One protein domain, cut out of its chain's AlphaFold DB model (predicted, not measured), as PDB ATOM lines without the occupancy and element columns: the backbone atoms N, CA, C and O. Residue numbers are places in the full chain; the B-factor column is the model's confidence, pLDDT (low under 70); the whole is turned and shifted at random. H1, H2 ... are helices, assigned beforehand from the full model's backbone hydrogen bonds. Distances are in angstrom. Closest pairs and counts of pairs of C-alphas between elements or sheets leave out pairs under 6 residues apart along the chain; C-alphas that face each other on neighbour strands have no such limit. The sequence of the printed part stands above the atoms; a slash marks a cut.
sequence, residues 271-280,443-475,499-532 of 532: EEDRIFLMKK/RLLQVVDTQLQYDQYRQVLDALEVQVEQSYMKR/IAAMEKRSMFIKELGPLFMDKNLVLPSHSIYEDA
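What this domain is: This is residues 271 to 280, 443 to 475 and 499 to 532 of the 532 residues of an uncharacterized protein of Lichtheimia ramosa (UniProt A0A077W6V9). One long helix, H2, makes the long axis of a rod, with the short helix H1 packed along its first part and H3 packed along a stretch nearer its last residue, both running opposite to it. After H3 the small helix H4 follows, and then a tail without a named element, residues 518 to 532, runs on toward the end where H2 begins; its residues 522 to 527 stick out. The printed part has 77 residues with four named helices, in the order H1, H2, H3, H4, and no named strand: all helix. It is loose, with a radius of gyration of the C-alphas of 16.7 A, and spans 54 by 24 by 19 A.

How they stand to each other: H1, residues 271 to 278, touches H2, residues 443 to 475, at residues 444 to 452 of H2 alone. They run opposite ways at a shallow tilt of 14 degrees, and their closest C-alphas, those of Leu 277 and Leu 445, are 6.0 A apart. H3, residues 499 to 511, touches H2 at residues 461 to 468 of H2 alone, opposite ways at a shallow tilt of 24 degrees; the closest C-alphas, of Leu 464 and Arg 505, are 6.1 A apart. H4, residues 513 to 517, is close to H2 but not clearly touching, the closest C-alphas being those of Tyr 454 and Phe 516, 6.6 A apart. H3 and H4 meet only through their link, and H1 is apart from both. In H1, H2 and H3 every O i to N i+4 pair is within hydrogen-bond range; in H4 it is 0 of 1, with 2 of 2 O i to N i+3 pairs within range.

Where its parts are: H1 begins at C-alpha 271 (17.677, 35.155, 19.147). H2 is 48.5 A from first to last C-alpha, from C-alpha 443 (21.069, 43.543, 32.568) to C-alpha 475 (9.023, -2.499, 23.469). H1 measures 10.4 A, H3 17.9 A and H4 6.9 A. H4 ends at C-alpha 517 (20.280, 25.245, 38.984).

The domain as a whole: The C-alphas of Arg 475 and Ala 532, the two farthest apart, are 55.6 A apart. Residues 281 to 442 and 476 to 498 are not printed; the gaps across these cuts are 13.3 A between C-alphas 280 and 443, and 13.8 A between C-alphas 475 and 499. The link from H3 to H4 is tight. The mean pLDDT of the printed part is 84.3, and it is under 70 at residue 280, residues 517 to 524 and residues 531 to 532.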
ATOM      1  N   GLU A 271      16.452  34.449  19.530       89.19
ATOM      2  CA  GLU A 271      17.677  35.155  19.147       89.19
ATOM      3  C   GLU A 271      17.394  36.577  18.625       89.19
ATOM      4  O   GLU A 271      18.227  37.468  18.773       89.19
ATOM      5  N   GLU A 272      16.190  36.832  18.106       89.88
ATOM      6  CA  GLU A 272      15.744  38.177  17.719       89.88
ATOM      7  C   GLU A 272      15.679  39.122  18.929       89.88
ATOM      8  O   GLU A 272      16.107  40.271  18.826       89.88
ATOM      9  N   ASP A 273      15.230  38.632  20.091       89.75
ATOM     10  CA  ASP A 273      15.177  39.416  21.336       89.75
ATOM     11  C   ASP A 273      16.573  39.779  21.831       89.75
ATOM     12  O   ASP A 273      16.830  40.899  22.279       89.75
ATOM     13  N   ARG A 274      17.505  38.837  21.694       90.94
ATOM     14  CA  ARG A 274      18.918  39.060  21.985       90.94
ATOM     15  C   ARG A 274      19.507  40.129  21.065       90.94
ATOM     16  O   ARG A 274      20.171  41.043  21.544       90.94
ATOM     17  N   ILE A 275      19.245  40.046  19.758       90.69
ATOM     18  CA  ILE A 275      19.711  41.035  18.772       90.69
ATOM     19  C   ILE A 275      19.106  42.415  19.062       90.69
ATOM     20  O   ILE A 275      19.816  43.419  19.011       90.69
ATOM     21  N   PHE A 276      17.823  42.471  19.417       89.19
ATOM     22  CA  PHE A 276      17.150  43.707  19.805       89.19
ATOM     23  C   PHE A 276      17.824  44.372  21.013       89.19
ATOM     24  O   PHE A 276      18.091  45.571  20.980       89.19
ATOM     25  N   LEU A 277      18.158  43.595  22.047       89.06
ATOM     26  CA  LEU A 277      18.855  44.093  23.237       89.06
ATOM     27  C   LEU A 277      20.325  44.459  22.973       89.06
ATOM     28  O   LEU A 277      20.873  45.308  23.671       89.06
ATOM     29  N   MET A 278      20.960  43.845  21.969       85.81
ATOM     30  CA  MET A 278      22.326  44.174  21.544       85.81
ATOM     31  C   MET A 278      22.425  45.458  20.727       85.81
ATOM     32  O   MET A 278      23.496  46.065  20.690       85.81
ATOM     33  N   LYS A 279      21.344  45.869  20.056       78.38
ATOM     34  CA  LYS A 279      21.322  47.111  19.288       78.38
ATOM     35  C   LYS A 279      21.442  48.288  20.256       78.38
ATOM     36  O   LYS A 279      20.451  48.762  20.812       78.38
ATOM     37  N   LYS A 280      22.674  48.756  20.460       68.94
ATOM     38  CA  LYS A 280      22.931  50.040  21.105       68.94
ATOM     39  C   LYS A 280      22.254  51.092  20.232       68.94
ATOM     40  O   LYS A 280      22.460  51.101  19.019       68.94
ATOM     41  N   ARG A 443      21.502  44.515  31.555       88.94
ATOM     42  CA  ARG A 443      21.069  43.543  32.568       88.94
ATOM     43  C   ARG A 443      20.115  42.503  31.981       88.94
ATOM     44  O   ARG A 443      20.307  41.310  32.209       88.94
ATOM     45  N   LEU A 444      19.130  42.937  31.193       89.19
ATOM     46  CA  LEU A 444      18.222  42.044  30.475       89.19
ATOM     47  C   LEU A 444      18.977  41.104  29.541       89.19
ATOM     48  O   LEU A 444      18.698  39.911  29.544       89.19
ATOM     49  N   LEU A 445      19.949  41.610  28.784       90.69
ATOM     50  CA  LEU A 445      20.729  40.813  27.843       90.69
ATOM     51  C   LEU A 445      21.421  39.632  28.540       90.69
ATOM     52  O   LEU A 445      21.357  38.515  28.039       90.69
ATOM     53  N   GLN A 446      21.990  39.844  29.732       88.50
ATOM     54  CA  GLN A 446      22.591  38.764  30.529       88.50
ATOM     55  C   GLN A 446      21.568  37.687  30.922       88.50
ATOM     56  O   GLN A 446      21.866  36.487  30.890       88.50
ATOM     57  N   VAL A 447      20.358  38.107  31.297       87.31
ATOM     58  CA  VAL A 447      19.260  37.197  31.655       87.31
ATOM     59  C   VAL A 447      18.797  36.411  30.430       87.31
ATOM     60  O   VAL A 447      18.677  35.189  30.516       87.31
ATOM     61  N   VAL A 448      18.598  37.084  29.292       89.06
ATOM     62  CA  VAL A 448      18.204  36.456  28.020       89.06
ATOM     63  C   VAL A 448      19.254  35.453  27.558       89.06
ATOM     64  O   VAL A 448      18.897  34.326  27.232       89.06
ATOM     65  N   ASP A 449      20.542  35.807  27.591       88.88
ATOM     66  CA  ASP A 449      21.631  34.895  27.221       88.88
ATOM     67  C   ASP A 449      21.624  33.631  28.087       88.88
ATOM     68  O   ASP A 449      21.785  32.517  27.587       88.88
ATOM     69  N   THR A 450      21.403  33.797  29.389       86.81
ATOM     70  CA  THR A 450      21.337  32.681  30.337       86.81
ATOM     71  C   THR A 450      20.113  31.798  30.088       86.81
ATOM     72  O   THR A 450      20.226  30.572  30.094       86.81
ATOM     73  N   GLN A 451      18.950  32.404  29.832       86.69
ATOM     74  CA  GLN A 451      17.726  31.670  29.518       86.69
ATOM     75  C   GLN A 451      17.851  30.909  28.194       86.69
ATOM     76  O   GLN A 451      17.496  29.737  28.129       86.69
ATOM     77  N   LEU A 452      18.421  31.532  27.161       89.69
ATOM     78  CA  LEU A 452      18.614  30.907  25.854       89.69
ATOM     79  C   LEU A 452      19.543  29.686  25.945       89.69
ATOM     80  O   LEU A 452      19.273  28.653  25.334       89.69
ATOM     81  N   GLN A 453      20.608  29.769  26.748       88.31
ATOM     82  CA  GLN A 453      21.484  28.623  27.028       88.31
ATOM     83  C   GLN A 453      20.726  27.480  27.721       88.31
ATOM     84  O   GLN A 453      20.933  26.309  27.393       88.31
ATOM     85  N   TYR A 454      19.833  27.803  28.659       87.62
ATOM     86  CA  TYR A 454      19.000  26.804  29.323       87.62
ATOM     87  C   TYR A 454      17.984  26.165  28.369       87.62
ATOM     88  O   TYR A 454      17.818  24.945  28.385       87.62
ATOM     89  N   ASP A 455      17.347  26.950  27.503       88.12
ATOM     90  CA  ASP A 455      16.398  26.440  26.512       88.12
ATOM     91  C   ASP A 455      17.093  25.503  25.509       88.12
ATOM     92  O   ASP A 455      16.553  24.451  25.167       88.12
ATOM     93  N   GLN A 456      18.336  25.804  25.114       89.56
ATOM     94  CA  GLN A 456      19.168  24.896  24.312       89.56
ATOM     95  C   GLN A 456      19.482  23.591  25.057       89.56
ATOM     96  O   GLN A 456      19.350  22.501  24.493       89.56
ATOM     97  N   TYR A 457      19.861  23.679  26.338       90.62
ATOM     98  CA  TYR A 457      20.056  22.501  27.187       90.62
ATOM     99  C   TYR A 457      18.777  21.654  27.259       90.62
ATOM    100  O   TYR A 457      18.822  20.438  27.051       90.62
ATOM    101  N   ARG A 458      17.621  22.287  27.481       89.69
ATOM    102  CA  ARG A 458      16.315  21.622  27.511       89.69
ATOM    103  C   ARG A 458      15.967  20.962  26.189       89.69
ATOM    104  O   ARG A 458      15.579  19.802  26.198       89.69
ATOM    105  N   GLN A 459      16.179  21.636  25.065       92.00
ATOM    106  CA  GLN A 459      15.911  21.080  23.741       92.00
ATOM    107  C   GLN A 459      16.712  19.795  23.483       92.00
ATOM    108  O   GLN A 459      16.170  18.812  22.971       92.00
ATOM    109  N   VAL A 460      17.996  19.775  23.857       92.50
ATOM    110  CA  VAL A 460      18.843  18.577  23.731       92.50
ATOM    111  C   VAL A 460      18.376  17.476  24.683       92.50
ATOM    112  O   VAL A 460      18.308  16.308  24.287       92.50
ATOM    113  N   LEU A 461      18.028  17.831  25.922       92.12
ATOM    114  CA  LEU A 461      17.512  16.885  26.904       92.12
ATOM    115  C   LEU A 461      16.200  16.242  26.430       92.12
ATOM    116  O   LEU A 461      16.095  15.017  26.432       92.12
ATOM    117  N   ASP A 462      15.248  17.041  25.957       94.25
ATOM    118  CA  ASP A 462      13.956  16.581  25.451       94.25
ATOM    119  C   ASP A 462      14.138  15.688  24.214       94.25
ATOM    120  O   ASP A 462      13.486  14.652  24.086       94.25
ATOM    121  N   ALA A 463      15.087  16.005  23.324       93.88
ATOM    122  CA  ALA A 463      15.420  15.144  22.188       93.88
ATOM    123  C   ALA A 463      15.952  13.766  22.631       93.88
ATOM    124  O   ALA A 463      15.561  12.733  22.070       93.88
ATOM    125  N   LEU A 464      16.811  13.726  23.659       92.44
ATOM    126  CA  LEU A 464      17.286  12.476  24.258       92.44
ATOM    127  C   LEU A 464      16.143  11.708  24.937       92.44
ATOM    128  O   LEU A 464      16.065  10.484  24.812       92.44
ATOM    129  N   GLU A 465      15.232  12.403  25.617       93.94
ATOM    130  CA  GLU A 465      14.053  11.804  26.247       93.94
ATOM    131  C   GLU A 465      13.099  11.199  25.223       93.94
ATOM    132  O   GLU A 465      12.709  10.042  25.380       93.94
ATOM    133  N   VAL A 466      12.821  11.895  24.121       94.69
ATOM    134  CA  VAL A 466      12.031  11.366  23.003       94.69
ATOM    135  C   VAL A 466      12.698  10.125  22.406       94.69
ATOM    136  O   VAL A 466      12.015   9.146  22.101       94.69
ATOM    137  N   GLN A 467      14.028  10.095  22.265       91.31
ATOM    138  CA  GLN A 467      14.736   8.902  21.785       91.31
ATOM    139  C   GLN A 467      14.568   7.710  22.745       91.31
ATOM    140  O   GLN A 467      14.331   6.574  22.304       91.31
ATOM    141  N   VAL A 468      14.655   7.955  24.055       90.75
ATOM    142  CA  VAL A 468      14.419   6.935  25.085       90.75
ATOM    143  C   VAL A 468      12.959   6.473  25.054       90.75
ATOM    144  O   VAL A 468      12.712   5.265  24.986       90.75
ATOM    145  N   GLU A 469      11.994   7.390  24.992       90.94
ATOM    146  CA  GLU A 469      10.563   7.092  24.928       90.94
ATOM    147  C   GLU A 469      10.206   6.290  23.674       90.94
ATOM    148  O   GLU A 469       9.527   5.268  23.765       90.94
ATOM    149  N   GLN A 470      10.721   6.662  22.500       89.62
ATOM    150  CA  GLN A 470      10.516   5.903  21.264       89.62
ATOM    151  C   GLN A 470      11.030   4.468  21.389       89.62
ATOM    152  O   GLN A 470      10.398   3.525  20.900       89.62
ATOM    153  N   SER A 471      12.178   4.276  22.041       86.44
ATOM    154  CA  SER A 471      12.717   2.938  22.278       86.44
ATOM    155  C   SER A 471      11.881   2.135  23.281       86.44
ATOM    156  O   SER A 471      11.672   0.935  23.081       86.44
ATOM    157  N   TYR A 472      11.322   2.799  24.296       86.31
ATOM    158  CA  TYR A 472      10.376   2.213  25.241       86.31
ATOM    159  C   TYR A 472       9.053   1.837  24.553       86.31
ATOM    160  O   TYR A 472       8.583   0.705  24.677       86.31
ATOM    161  N   MET A 473       8.501   2.715  23.712       86.81
ATOM    162  CA  MET A 473       7.294   2.471  22.920       86.81
ATOM    163  C   MET A 473       7.456   1.310  21.941       86.81
ATOM    164  O   MET A 473       6.523   0.529  21.768       86.81
ATOM    165  N   LYS A 474       8.634   1.130  21.330       83.88
ATOM    166  CA  LYS A 474       8.930  -0.044  20.484       83.88
ATOM    167  C   LYS A 474       8.882  -1.363  21.264       83.88
ATOM    168  O   LYS A 474       8.582  -2.396  20.669       83.88
ATOM    169  N   ARG A 475       9.151  -1.336  22.575       76.31
ATOM    170  CA  ARG A 475       9.023  -2.499  23.469       76.31
ATOM    171  C   ARG A 475       7.587  -2.703  23.944       76.31
ATOM    172  O   ARG A 475       7.143  -3.843  24.040       76.31
ATOM    173  N   ILE A 499      20.742   2.092  25.279       88.44
ATOM    174  CA  ILE A 499      21.680   2.151  26.405       88.44
ATOM    175  C   ILE A 499      22.527   3.418  26.275       88.44
ATOM    176  O   ILE A 499      22.520   4.241  27.181       88.44
ATOM    177  N   ALA A 500      23.106   3.652  25.096       89.56
ATOM    178  CA  ALA A 500      23.872   4.856  24.804       89.56
ATOM    179  C   ALA A 500      23.040   6.144  24.956       89.56
ATOM    180  O   ALA A 500      23.550   7.141  25.453       89.56
ATOM    181  N   ALA A 501      21.760   6.156  24.561       88.50
ATOM    182  CA  ALA A 501      20.886   7.318  24.767       88.50
ATOM    183  C   ALA A 501      20.591   7.576  26.252       88.50
ATOM    184  O   ALA A 501      20.606   8.721  26.694       88.50
ATOM    185  N   MET A 502      20.351   6.515  27.029       89.81
ATOM    186  CA  MET A 502      20.125   6.607  28.472       89.81
ATOM    187  C   MET A 502      21.385   7.061  29.217       89.81
ATOM    188  O   MET A 502      21.293   7.911  30.101       89.81
ATOM    189  N   GLU A 503      22.554   6.541  28.841       93.00
ATOM    190  CA  GLU A 503      23.851   6.948  29.386       93.00
ATOM    191  C   GLU A 503      24.162   8.403  29.041       93.00
ATOM    192  O   GLU A 503      24.473   9.181  29.939       93.00
ATOM    193  N   LYS A 504      23.976   8.809  27.776       92.00
ATOM    194  CA  LYS A 504      24.118  10.211  27.352       92.00
ATOM    195  C   LYS A 504      23.179  11.129  28.120       92.00
ATOM    196  O   LYS A 504      23.633  12.147  28.621       92.00
ATOM    197  N   ARG A 505      21.901  10.763  28.280       93.75
ATOM    198  CA  ARG A 505      20.948  11.528  29.101       93.75
ATOM    199  C   ARG A 505      21.434  11.650  30.545       93.75
ATOM    200  O   ARG A 505      21.400  12.736  31.112       93.75
ATOM    201  N   SER A 506      21.884  10.548  31.143       93.50
ATOM    202  CA  SER A 506      22.375  10.550  32.524       93.50
ATOM    203  C   SER A 506      23.625  11.412  32.692       93.50
ATOM    204  O   SER A 506      23.736  12.119  33.690       93.50
ATOM    205  N   MET A 507      24.554  11.356  31.738       92.25
ATOM    206  CA  MET A 507      25.758  12.185  31.712       92.25
ATOM    207  C   MET A 507      25.388  13.661  31.545       92.25
ATOM    208  O   MET A 507      25.814  14.484  32.342       92.25
ATOM    209  N   PHE A 508      24.508  13.977  30.592       91.75
ATOM    210  CA  PHE A 508      24.066  15.340  30.302       91.75
ATOM    211  C   PHE A 508      23.392  16.003  31.510       91.75
ATOM    212  O   PHE A 508      23.731  17.125  31.868       91.75
ATOM    213  N   ILE A 509      22.511  15.282  32.213       90.81
ATOM    214  CA  ILE A 509      21.878  15.780  33.444       90.81
ATOM    215  C   ILE A 509      22.901  15.948  34.572       90.81
ATOM    216  O   ILE A 509      22.826  16.912  35.326       90.81
ATOM    217  N   LYS A 510      23.845  15.013  34.719       92.25
ATOM    218  CA  LYS A 510      24.820  15.042  35.817       92.25
ATOM    219  C   LYS A 510      25.868  16.141  35.641       92.25
ATOM    220  O   LYS A 510      26.266  16.748  36.629       92.25
ATOM    221  N   GLU A 511      26.329  16.356  34.414       90.38
ATOM    222  CA  GLU A 511      27.408  17.294  34.104       90.38
ATOM    223  C   GLU A 511      26.889  18.708  33.847       90.38
ATOM    224  O   GLU A 511      27.412  19.654  34.430       90.38
ATOM    225  N   LEU A 512      25.852  18.864  33.014       87.25
ATOM    226  CA  LEU A 512      25.325  20.183  32.651       87.25
ATOM    227  C   LEU A 512      24.163  20.630  33.540       87.25
ATOM    228  O   LEU A 512      23.986  21.827  33.733       87.25
ATOM    229  N   GLY A 513      23.388  19.707  34.117       83.69
ATOM    230  CA  GLY A 513      22.242  20.051  34.967       83.69
ATOM    231  C   GLY A 513      22.570  21.008  36.126       83.69
ATOM    232  O   GLY A 513      21.843  21.989  36.289       83.69
ATOM    233  N   PRO A 514      23.665  20.804  36.891       87.06
ATOM    234  CA  PRO A 514      24.053  21.707  37.975       87.06
ATOM    235  C   PRO A 514      24.355  23.144  37.525       87.06
ATOM    236  O   PRO A 514      24.104  24.072  38.285       87.06
ATOM    237  N   LEU A 515      24.838  23.346  36.292       82.25
ATOM    238  CA  LEU A 515      25.189  24.672  35.760       82.25
ATOM    239  C   LEU A 515      23.976  25.609  35.668       82.25
ATOM    240  O   LEU A 515      24.119  26.830  35.725       82.25
ATOM    241  N   PHE A 516      22.787  25.023  35.524       78.50
ATOM    242  CA  PHE A 516      21.545  25.757  35.353       78.50
ATOM    243  C   PHE A 516      20.744  25.895  36.651       78.50
ATOM    244  O   PHE A 516      19.817  26.685  36.667       78.50
ATOM    245  N   MET A 517      21.086  25.203  37.748       68.94
ATOM    246  CA  MET A 517      20.280  25.245  38.984       68.94
ATOM    247  C   MET A 517      20.307  26.607  39.692       68.94
ATOM    248  O   MET A 517      19.292  27.014  40.253       68.94
ATOM    249  N   ASP A 518      21.429  27.323  39.609       64.75
ATOM    250  CA  ASP A 518      21.614  28.634  40.250       64.75
ATOM    251  C   ASP A 518      21.148  29.805  39.367       64.75
ATOM    252  O   ASP A 518      21.122  30.956  39.799       64.75
ATOM    253  N   LYS A 519      20.790  29.527  38.108       59.06
ATOM    254  CA  LYS A 519      20.544  30.534  37.078       59.06
ATOM    255  C   LYS A 519      19.127  30.393  36.514       59.06
ATOM    256  O   LYS A 519      18.876  29.566  35.649       59.06
ATOM    257  N   ASN A 520      18.222  31.259  36.972       57.47
ATOM    258  CA  ASN A 520      16.932  31.568  36.331       57.47
ATOM    259  C   ASN A 520      15.839  30.478  36.324       57.47
ATOM    260  O   ASN A 520      14.999  30.458  35.431       57.47
ATOM    261  N   LEU A 521      15.759  29.610  37.338       57.12
ATOM    262  CA  LEU A 521      14.648  28.639  37.428       57.12
ATOM    263  C   LEU A 521      13.341  29.190  38.018       57.12
ATOM    264  O   LEU A 521      12.353  28.458  38.090       57.12
ATOM    265  N   VAL A 522      13.310  30.445  38.468       60.88
ATOM    266  CA  VAL A 522      12.141  31.013  39.147       60.88
ATOM    267  C   VAL A 522      11.864  32.398  38.587       60.88
ATOM    268  O   VAL A 522      12.794  33.177  38.378       60.88
ATOM    269  N   LEU A 523      10.581  32.699  38.351       67.00
ATOM    270  CA  LEU A 523      10.155  34.067  38.071       67.00
ATOM    271  C   LEU A 523      10.730  34.984  39.162       67.00
ATOM    272  O   LEU A 523      10.537  34.682  40.344       67.00
ATOM    273  N   PRO A 524      11.435  36.068  38.796       69.44
ATOM    274  CA  PRO A 524      11.999  36.987  39.772       69.44
ATOM    275  C   PRO A 524      10.911  37.459  40.744       69.44
ATOM    276  O   PRO A 524       9.860  37.937  40.318       69.44
ATOM    277  N   SER A 525      11.141  37.299  42.050       74.94
ATOM    278  CA  SER A 525      10.234  37.812  43.087       74.94
ATOM    279  C   SER A 525      10.418  39.310  43.333       74.94
ATOM    280  O   SER A 525       9.533  39.956  43.891       74.94
ATOM    281  N   HIS A 526      11.563  39.842  42.913       78.56
ATOM    282  CA  HIS A 526      11.948  41.245  42.988       78.56
ATOM    283  C   HIS A 526      12.327  41.742  41.598       78.56
ATOM    284  O   HIS A 526      12.586  40.943  40.689       78.56
ATOM    285  N   SER A 527      12.335  43.061  41.418       82.06
ATOM    286  CA  SER A 527      12.748  43.638  40.145       82.06
ATOM    287  C   SER A 527      14.190  43.233  39.850       82.06
ATOM    288  O   SER A 527      15.086  43.442  40.659       82.06
ATOM    289  N   ILE A 528      14.442  42.723  38.647       79.25
ATOM    290  CA  ILE A 528      15.794  42.378  38.169       79.25
ATOM    291  C   ILE A 528      16.749  43.587  38.090       79.25
ATOM    292  O   ILE A 528      17.930  43.419  37.779       79.25
ATOM    293  N   TYR A 529      16.218  44.790  38.331       82.12
ATOM    294  CA  TYR A 529      16.923  46.069  38.339       82.12
ATOM    295  C   TYR A 529      17.101  46.668  39.743       82.12
ATOM    296  O   TYR A 529      17.721  47.719  39.842       82.12
ATOM    297  N   GLU A 530      16.529  46.064  40.793       72.06
ATOM    298  CA  GLU A 530      16.666  46.538  42.185       72.06
ATOM    299  C   GLU A 530      18.021  46.165  42.806       72.06
ATOM    300  O   GLU A 530      18.429  46.784  43.785       72.06
ATOM    301  N   ASP A 531      18.742  45.208  42.215       56.50
ATOM    302  CA  ASP A 531      20.127  44.892  42.568       56.50
ATOM    303  C   ASP A 531      21.082  45.934  41.948       56.50
ATOM    304  O   ASP A 531      21.750  45.663  40.943       56.50
ATOM    305  N   ALA A 532      21.106  47.145  42.508       44.00
ATOM    306  CA  ALA A 532      22.121  48.168  42.249       44.00
ATOM    307  C   ALA A 532      22.421  48.969  43.520       44.00
ATOM    308  O   ALA A 532      21.483  49.607  44.049       44.00
TER     309      ALA A 532